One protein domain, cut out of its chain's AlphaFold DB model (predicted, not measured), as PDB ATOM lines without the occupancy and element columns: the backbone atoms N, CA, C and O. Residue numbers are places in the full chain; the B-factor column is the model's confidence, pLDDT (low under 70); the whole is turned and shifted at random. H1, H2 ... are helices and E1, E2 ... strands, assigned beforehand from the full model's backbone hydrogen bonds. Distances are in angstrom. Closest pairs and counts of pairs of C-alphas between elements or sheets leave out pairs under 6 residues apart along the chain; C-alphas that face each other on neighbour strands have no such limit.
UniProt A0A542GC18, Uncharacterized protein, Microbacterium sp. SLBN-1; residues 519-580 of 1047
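Overview. This is residues 519 to 580 of the 1047 residues of an uncharacterized protein of Microbacterium sp. SLBN-1 (UniProt A0A542GC18). One long helix, H1, makes the longest axis, and the rest of the printed part folds back along it as short elements and loops. H2 follows the last turn of H1, a small antiparallel pair of strands, E1 and E2, lies to the side of H1, and H3 lies back along H1 between the two strands in the chain. The printed part has 62 residues, with four named helices and two named strands in the order H1, H2, E1, H3, E2, H4; the class is mostly helix. The whole is compact, with a radius of gyration of the C-alphas of 11.9 A and spans of 37 by 25 by 18 A.

Along the chain. H1, residues 519 to 538, begins with C-alpha 519 at (-8.362, -8.134, -27.838) and is 28.0 A long. H2 is residues 543 to 548, 8.7 A. E1 is residues 552 to 554, H3 residues 563 to 566, and E2 residues 574 to 576. H4, residues 577 to 580, ends with C-alpha 580 at (-13.524, 4.823, -47.234).

Arrangement. H1 and H2 are close but not clearly touching, with the closest C-alphas, of Glu 537 and Ala 543, 7.4 A apart. H1 and H4 are also close but not clearly touching, Gln 533 and Phe 580 having the closest C-alphas at 6.7 A. H1 and H3 are near each other. E1 and E2 are antiparallel at 146 degrees, with N 553 and O 575 within hydrogen-bond range at 2.9 A. H2 and H4 only just touch, with 3 pairs of C-alphas within 8 A; the closest are those of Leu 547 and Ile 577, 6.7 A. H1 and E2 are apart. In H1 and H2 every O i to N i+4 pair is within hydrogen-bond range; H3 and H4 are too short for such a pair.

Size, cuts and confidence. The C-alphas farthest apart, of Phe 519 and Asn 548, are 37.1 A from each other. The printed part has no cut and no long link. The mean pLDDT of the printed part is 90.6, and no printed residue is under 70.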
ATOM      1  N   PHE A 519      -8.771  -7.534 -26.565       93.12
ATOM      2  CA  PHE A 519      -8.362  -8.134 -27.838       93.12
ATOM      3  C   PHE A 519      -9.562  -8.635 -28.655       93.12
ATOM      4  O   PHE A 519      -9.626  -8.398 -29.860       93.12
ATOM      5  N   THR A 520     -10.523  -9.300 -28.007       91.88
ATOM      6  CA  THR A 520     -11.757  -9.764 -28.663       91.88
ATOM      7  C   THR A 520     -12.604  -8.586 -29.139       91.88
ATOM      8  O   THR A 520     -13.049  -8.592 -30.283       91.88
ATOM      9  N   GLN A 521     -12.750  -7.543 -28.317       91.25
ATOM     10  CA  GLN A 521     -13.471  -6.321 -28.680       91.25
ATOM     11  C   GLN A 521     -12.860  -5.636 -29.911       91.25
ATOM     12  O   GLN A 521     -13.579  -5.271 -30.841       91.25
ATOM     13  N   ASP A 522     -11.534  -5.492 -29.949       91.88
ATOM     14  CA  ASP A 522     -10.831  -4.910 -31.092       91.88
ATOM     15  C   ASP A 522     -10.986  -5.780 -32.348       91.88
ATOM     16  O   ASP A 522     -11.160  -5.250 -33.449       91.88
ATOM     17  N   LEU A 523     -10.963  -7.111 -32.202       91.38
ATOM     18  CA  LEU A 523     -11.159  -8.046 -33.310       91.38
ATOM     19  C   LEU A 523     -12.577  -7.950 -33.893       91.38
ATOM     20  O   LEU A 523     -12.728  -7.909 -35.113       91.38
ATOM     21  N   GLU A 524     -13.601  -7.869 -33.043       90.56
ATOM     22  CA  GLU A 524     -14.991  -7.649 -33.457       90.56
ATOM     23  C   GLU A 524     -15.155  -6.285 -34.142       90.56
ATOM     24  O   GLU A 524     -15.760  -6.191 -35.212       90.56
ATOM     25  N   ALA A 525     -14.564  -5.224 -33.581       89.12
ATOM     26  CA  ALA A 525     -14.576  -3.894 -34.185       89.12
ATOM     27  C   ALA A 525     -13.908  -3.892 -35.570       89.12
ATOM     28  O   ALA A 525     -14.437  -3.297 -36.513       89.12
ATOM     29  N   TYR A 526     -12.788  -4.602 -35.716       91.25
ATOM     30  CA  TYR A 526     -12.111  -4.807 -36.992       91.25
ATOM     31  C   TYR A 526     -12.973  -5.574 -37.995       91.25
ATOM     32  O   TYR A 526     -13.101  -5.132 -39.135       91.25
ATOM     33  N   GLN A 527     -13.585  -6.691 -37.592       91.19
ATOM     34  CA  GLN A 527     -14.459  -7.480 -38.464       91.19
ATOM     35  C   GLN A 527     -15.643  -6.641 -38.953       91.19
ATOM     36  O   GLN A 527     -15.919  -6.609 -40.151       91.19
ATOM     37  N   ASN A 528     -16.278  -5.892 -38.053       90.81
ATOM     38  CA  ASN A 528     -17.372  -4.986 -38.388       90.81
ATOM     39  C   ASN A 528     -16.923  -3.909 -39.386       90.81
ATOM     40  O   ASN A 528     -17.573  -3.696 -40.408       90.81
ATOM     41  N   GLU A 529     -15.777  -3.268 -39.144       90.44
ATOM     42  CA  GLU A 529     -15.201  -2.268 -40.048       90.44
ATOM     43  C   GLU A 529     -14.863  -2.861 -41.424       90.44
ATOM     44  O   GLU A 529     -15.121  -2.239 -42.458       90.44
ATOM     45  N   LYS A 530     -14.315  -4.079 -41.444       92.06
ATOM     46  CA  LYS A 530     -13.929  -4.795 -42.658       92.06
ATOM     47  C   LYS A 530     -15.143  -5.159 -43.504       92.06
ATOM     48  O   LYS A 530     -15.115  -4.911 -44.703       92.06
ATOM     49  N   VAL A 531     -16.227  -5.636 -42.891       92.81
ATOM     50  CA  VAL A 531     -17.490  -5.925 -43.590       92.81
ATOM     51  C   VAL A 531     -18.058  -4.662 -44.249       92.81
ATOM     52  O   VAL A 531     -18.513  -4.713 -45.391       92.81
ATOM     53  N   ILE A 532     -17.994  -3.508 -43.576       92.06
ATOM     54  CA  ILE A 532     -18.466  -2.234 -44.141       92.06
ATOM     55  C   ILE A 532     -17.563  -1.795 -45.296       92.06
ATOM     56  O   ILE A 532     -18.067  -1.394 -46.345       92.06
ATOM     57  N   GLN A 533     -16.242  -1.877 -45.121       92.38
ATOM     58  CA  GLN A 533     -15.278  -1.552 -46.170       92.38
ATOM     59  C   GLN A 533     -15.486  -2.451 -47.398       92.38
ATOM     60  O   GLN A 533     -15.594  -1.928 -48.502       92.38
ATOM     61  N   ASP A 534     -15.623  -3.765 -47.216       93.19
ATOM     62  CA  ASP A 534     -15.825  -4.733 -48.300       93.19
ATOM     63  C   ASP A 534     -17.160  -4.508 -49.023       93.19
ATOM     64  O   ASP A 534     -17.220  -4.602 -50.250       93.19
ATOM     65  N   TYR A 535     -18.217  -4.124 -48.294       94.06
ATOM     66  CA  TYR A 535     -19.474  -3.689 -48.904       94.06
ATOM     67  C   TYR A 535     -19.259  -2.476 -49.819       94.06
ATOM     68  O   TYR A 535     -19.667  -2.504 -50.979       94.06
ATOM     69  N   VAL A 536     -18.584  -1.427 -49.332       91.94
ATOM     70  CA  VAL A 536     -18.321  -0.209 -50.121       91.94
ATOM     71  C   VAL A 536     -17.429  -0.504 -51.326       91.94
ATOM     72  O   VAL A 536     -17.695  -0.008 -52.421       91.94
ATOM     73  N   GLU A 537     -16.384  -1.310 -51.145       93.69
ATOM     74  CA  GLU A 537     -15.492  -1.738 -52.223       93.69
ATOM     75  C   GLU A 537     -16.239  -2.573 -53.270       93.69
ATOM     76  O   GLU A 537     -15.983  -2.422 -54.458       93.69
ATOM     77  N   GLY A 538     -17.224  -3.376 -52.858       93.44
ATOM     78  CA  GLY A 538     -18.084  -4.140 -53.762       93.44
ATOM     79  C   GLY A 538     -19.037  -3.287 -54.609       93.44
ATOM     80  O   GLY A 538     -19.452  -3.725 -55.682       93.44
ATOM     81  N   LEU A 539     -19.367  -2.062 -54.177       93.50
ATOM     82  CA  LEU A 539     -20.230  -1.149 -54.940       93.50
ATOM     83  C   LEU A 539     -19.526  -0.521 -56.155       93.50
ATOM     84  O   LEU A 539     -20.207  -0.023 -57.055       93.50
ATOM     85  N   TYR A 540     -18.187  -0.510 -56.192       92.75
ATOM     86  CA  TYR A 540     -17.422   0.226 -57.201       92.75
ATOM     87  C   TYR A 540     -16.228  -0.574 -57.742       92.75
ATOM     88  O   TYR A 540     -15.462  -1.126 -56.960       92.75
ATOM     89  N   PRO A 541     -15.952  -0.549 -59.062       90.69
ATOM     90  CA  PRO A 541     -14.792  -1.242 -59.635       90.69
ATOM     91  C   PRO A 541     -13.435  -0.767 -59.089       90.69
ATOM     92  O   PRO A 541     -12.459  -1.515 -59.100       90.69
ATOM     93  N   SER A 542     -13.348   0.489 -58.638       92.19
ATOM     94  CA  SER A 542     -12.145   1.055 -58.030       92.19
ATOM     95  C   SER A 542     -12.461   2.218 -57.085       92.19
ATOM     96  O   SER A 542     -13.489   2.887 -57.204       92.19
ATOM     97  N   ALA A 543     -11.509   2.550 -56.206       90.44
ATOM     98  CA  ALA A 543     -11.585   3.737 -55.349       90.44
ATOM     99  C   ALA A 543     -11.707   5.052 -56.145       90.44
ATOM    100  O   ALA A 543     -12.237   6.046 -55.646       90.44
ATOM    101  N   THR A 544     -11.179   5.079 -57.376       92.12
ATOM    102  CA  THR A 544     -11.247   6.261 -58.248       92.12
ATOM    103  C   THR A 544     -12.658   6.427 -58.799       92.12
ATOM    104  O   THR A 544     -13.175   7.543 -58.809       92.12
ATOM    105  N   ASP A 545     -13.314   5.326 -59.165       90.62
ATOM    106  CA  ASP A 545     -14.713   5.331 -59.603       90.62
ATOM    107  C   ASP A 545     -15.650   5.710 -58.457       90.62
ATOM    108  O   ASP A 545     -16.526   6.553 -58.638       90.62
ATOM    109  N   ALA A 546     -15.396   5.194 -57.252       90.25
ATOM    110  CA  ALA A 546     -16.139   5.557 -56.050       90.25
ATOM    111  C   ALA A 546     -16.099   7.072 -55.773       90.25
ATOM    112  O   ALA A 546     -17.132   7.694 -55.533       90.25
ATOM    113  N   LEU A 547     -14.924   7.708 -55.881       89.94
ATOM    114  CA  LEU A 547     -14.780   9.162 -55.709       89.94
ATOM    115  C   LEU A 547     -15.355  10.000 -56.866       89.94
ATOM    116  O   LEU A 547     -15.614  11.196 -56.680       89.94
ATOM    117  N   ASN A 548     -15.514   9.410 -58.051       89.69
ATOM    118  CA  ASN A 548     -16.164  10.041 -59.203       89.69
ATOM    119  C   ASN A 548     -17.686   9.831 -59.224       89.69
ATOM    120  O   ASN A 548     -18.373  10.544 -59.956       89.69
ATOM    121  N   GLY A 549     -18.197   8.904 -58.413       85.75
ATOM    122  CA  GLY A 549     -19.612   8.611 -58.229       85.75
ATOM    123  C   GLY A 549     -20.336   9.565 -57.259       85.75
ATOM    124  O   GLY A 549     -19.938  10.727 -57.094       85.75
ATOM    125  N   PRO A 550     -21.442   9.113 -56.636       85.62
ATOM    126  CA  PRO A 550     -22.219   9.927 -55.708       85.62
ATOM    127  C   PRO A 550     -21.410  10.292 -54.456       85.62
ATOM    128  O   PRO A 550     -20.583   9.530 -53.964       85.62
ATOM    129  N   THR A 551     -21.656  11.491 -53.919       90.00
ATOM    130  CA  THR A 551     -20.922  11.997 -52.739       90.00
ATOM    131  C   THR A 551     -21.228  11.189 -51.475       90.00
ATOM    132  O   THR A 551     -20.378  11.094 -50.586       90.00
ATOM    133  N   TYR A 552     -22.424  10.604 -51.415       92.62
ATOM    134  CA  TYR A 552     -22.920   9.798 -50.310       92.62
ATOM    135  C   TYR A 552     -23.351   8.422 -50.807       92.62
ATOM    136  O   TYR A 552     -23.821   8.286 -51.936       92.62
ATOM    137  N   ILE A 553     -23.222   7.435 -49.930       92.94
ATOM    138  CA  ILE A 553     -23.760   6.084 -50.082       92.94
ATOM    139  C   ILE A 553     -24.654   5.767 -48.889       92.94
ATOM    140  O   ILE A 553     -24.435   6.317 -47.810       92.94
ATOM    141  N   THR A 554     -25.626   4.879 -49.071       92.88
ATOM    142  CA  THR A 554     -26.493   4.386 -47.993       92.88
ATOM    143  C   THR A 554     -25.981   3.033 -47.518       92.88
ATOM    144  O   THR A 554     -25.795   2.131 -48.332       92.88
ATOM    145  N   LEU A 555     -25.746   2.890 -46.215       92.25
ATOM    146  CA  LEU A 555     -25.377   1.607 -45.616       92.25
ATOM    147  C   LEU A 555     -26.646   0.788 -45.297       92.25
ATOM    148  O   LEU A 555     -27.574   1.349 -44.709       92.25
ATOM    149  N   PRO A 556     -26.703  -0.513 -45.644       92.50
ATOM    150  CA  PRO A 556     -27.798  -1.405 -45.266       92.50
ATOM    151  C   PRO A 556     -28.051  -1.441 -43.757       92.50
ATOM    152  O   PRO A 556     -27.130  -1.245 -42.958       92.50
ATOM    153  N   GLU A 557     -29.289  -1.746 -43.357       87.62
ATOM    154  CA  GLU A 557     -29.643  -1.790 -41.933       87.62
ATOM    155  C   GLU A 557     -28.899  -2.879 -41.151       87.62
ATOM    156  O   GLU A 557     -28.598  -2.715 -39.967       87.62
ATOM    157  N   GLU A 558     -28.570  -3.957 -41.848       89.19
ATOM    158  CA  GLU A 558     -27.900  -5.155 -41.349       89.19
ATOM    159  C   GLU A 558     -26.424  -4.910 -41.008       89.19
ATOM    160  O   GLU A 558     -25.835  -5.675 -40.247       89.19
ATOM    161  N   LEU A 559     -25.815  -3.854 -41.567       89.44
ATOM    162  CA  LEU A 559     -24.414  -3.552 -41.307       89.44
ATOM    163  C   LEU A 559     -24.240  -2.923 -39.916       89.44
ATOM    164  O   LEU A 559     -24.942  -1.954 -39.591       89.44
ATOM    165  N   PRO A 560     -23.280  -3.417 -39.113       85.44
ATOM    166  CA  PRO A 560     -22.941  -2.814 -37.831       85.44
ATOM    167  C   PRO A 560     -22.348  -1.418 -38.054       85.44
ATOM    168  O   PRO A 560     -21.616  -1.195 -39.013       85.44
ATOM    169  N   LEU A 561     -22.642  -0.460 -37.171       86.25
ATOM    170  CA  LEU A 561     -21.996   0.855 -37.192       86.25
ATOM    171  C   LEU A 561     -20.854   0.869 -36.175       86.25
ATOM    172  O   LEU A 561     -21.095   0.782 -34.974       86.25
ATOM    173  N   THR A 562     -19.614   0.989 -36.649       85.31
ATOM    174  CA  THR A 562     -18.437   1.119 -35.776       85.31
ATOM    175  C   THR A 562     -18.333   2.532 -35.205       85.31
ATOM    176  O   THR A 562     -18.816   3.494 -35.804       85.31
ATOM    177  N   GLU A 563     -17.644   2.699 -34.073       84.31
ATOM    178  CA  GLU A 563     -17.461   4.000 -33.409       84.31
ATOM    179  C   GLU A 563     -16.858   5.068 -34.350       84.31
ATOM    180  O   GLU A 563     -17.280   6.225 -34.366       84.31
ATOM    181  N   ARG A 564     -15.941   4.651 -35.240       86.19
ATOM    182  CA  ARG A 564     -15.303   5.505 -36.259       86.19
ATOM    183  C   ARG A 564     -16.305   6.152 -37.215       86.19
ATOM    184  O   ARG A 564     -16.075   7.283 -37.671       86.19
ATOM    185  N   ILE A 565     -17.343   5.414 -37.601       86.31
ATOM    186  CA  ILE A 565     -18.311   5.855 -38.609       86.31
ATOM    187  C   ILE A 565     -19.639   6.289 -37.998       86.31
ATOM    188  O   ILE A 565     -20.317   7.098 -38.620       86.31
ATOM    189  N   ALA A 566     -19.994   5.821 -36.800       86.75
ATOM    190  CA  ALA A 566     -21.284   6.078 -36.165       86.75
ATOM    191  C   ALA A 566     -21.599   7.582 -36.088       86.75
ATOM    192  O   ALA A 566     -22.675   8.004 -36.497       86.75
ATOM    193  N   GLY A 567     -20.626   8.414 -35.697       86.44
ATOM    194  CA  GLY A 567     -20.780   9.878 -35.661       86.44
ATOM    195  C   GLY A 567     -20.774  10.586 -37.027       86.44
ATOM    196  O   GLY A 567     -20.890  11.807 -37.088       86.44
ATOM    197  N   LYS A 568     -20.587   9.850 -38.128       89.94
ATOM    198  CA  LYS A 568     -20.491  10.368 -39.509       89.94
ATOM    199  C   LYS A 568     -21.623   9.887 -40.413       89.94
ATOM    200  O   LYS A 568     -21.757  10.388 -41.532       89.94
ATOM    201  N   VAL A 569     -22.386   8.905 -39.949       90.81
ATOM    202  CA  VAL A 569     -23.576   8.384 -40.612       90.81
ATOM    203  C   VAL A 569     -24.755   9.289 -40.257       90.81
ATOM    204  O   VAL A 569     -24.962   9.633 -39.096       90.81
ATOM    205  N   GLN A 570     -25.509   9.718 -41.265       91.50
ATOM    206  CA  GLN A 570     -26.719  10.520 -41.077       91.50
ATOM    207  C   GLN A 570     -27.899   9.644 -40.624       91.50
ATOM    208  O   GLN A 570     -27.845   8.418 -40.705       91.50
ATOM    209  N   ALA A 571     -28.994  10.269 -40.173       86.81
ATOM    210  CA  ALA A 571     -30.183   9.562 -39.682       86.81
ATOM    211  C   ALA A 571     -30.810   8.601 -40.717       86.81
ATOM    212  O   ALA A 571     -31.447   7.625 -40.339       86.81
ATOM    213  N   ASP A 572     -30.595   8.849 -42.010       89.75
ATOM    214  CA  ASP A 572     -31.035   8.013 -43.135       89.75
ATOM    215  C   ASP A 572     -30.010   6.931 -43.543       89.75
ATOM    216  O   ASP A 572     -30.087   6.381 -44.642       89.75
ATOM    217  N   ARG A 573     -29.023   6.646 -42.681       89.69
ATOM    218  CA  ARG A 573     -27.894   5.728 -42.919       89.69
ATOM    219  C   ARG A 573     -26.959   6.135 -44.064       89.69
ATOM    220  O   ARG A 573     -26.173   5.308 -44.536       89.69
ATOM    221  N   THR A 574     -26.978   7.395 -44.502       92.19
ATOM    222  CA  THR A 574     -26.033   7.867 -45.523       92.19
ATOM    223  C   THR A 574     -24.691   8.308 -44.939       92.19
ATOM    224  O   THR A 574     -24.619   8.951 -43.891       92.19
ATOM    225  N   ILE A 575     -23.596   8.007 -45.641       94.00
ATOM    226  CA  ILE A 575     -22.227   8.394 -45.271       94.00
ATOM    227  C   ILE A 575     -21.443   8.854 -46.502       94.00
ATOM    228  O   ILE A 575     -21.671   8.394 -47.620       94.00
ATOM    229  N   LYS A 576     -20.505   9.789 -46.311       93.75
ATOM    230  CA  LYS A 576     -19.647  10.281 -47.397       93.75
ATOM    231  C   LYS A 576     -18.713   9.180 -47.887       93.75
ATOM    232  O   LYS A 576     -17.927   8.649 -47.104       93.75
ATOM    233  N   ILE A 577     -18.674   8.958 -49.204       91.56
ATOM    234  CA  ILE A 577     -17.763   7.978 -49.830       91.56
ATOM    235  C   ILE A 577     -16.287   8.255 -49.492       91.56
ATOM    236  O   ILE A 577     -15.454   7.354 -49.421       91.56
ATOM    237  N   ARG A 578     -15.961   9.526 -49.209       91.19
ATOM    238  CA  ARG A 578     -14.611   9.974 -48.856       91.19
ATOM    239  C   ARG A 578     -14.056   9.323 -47.580       91.19
ATOM    240  O   ARG A 578     -12.843   9.302 -47.410       91.19
ATOM    241  N   GLU A 579     -14.908   8.789 -46.705       91.75
ATOM    242  CA  GLU A 579     -14.488   8.130 -45.460       91.75
ATOM    243  C   GLU A 579     -13.818   6.762 -45.676       91.75
ATOM    244  O   GLU A 579     -13.115   6.291 -44.775       91.75
ATOM    245  N   PHE A 580     -14.008   6.162 -46.857       92.81
ATOM    246  CA  PHE A 580     -13.524   4.823 -47.234       92.81
ATOM    247  C   PHE A 580     -12.296   4.855 -48.156       92.81
ATOM    248  O   PHE A 580     -11.736   3.818 -48.506       92.81
TER     249      PHE A 580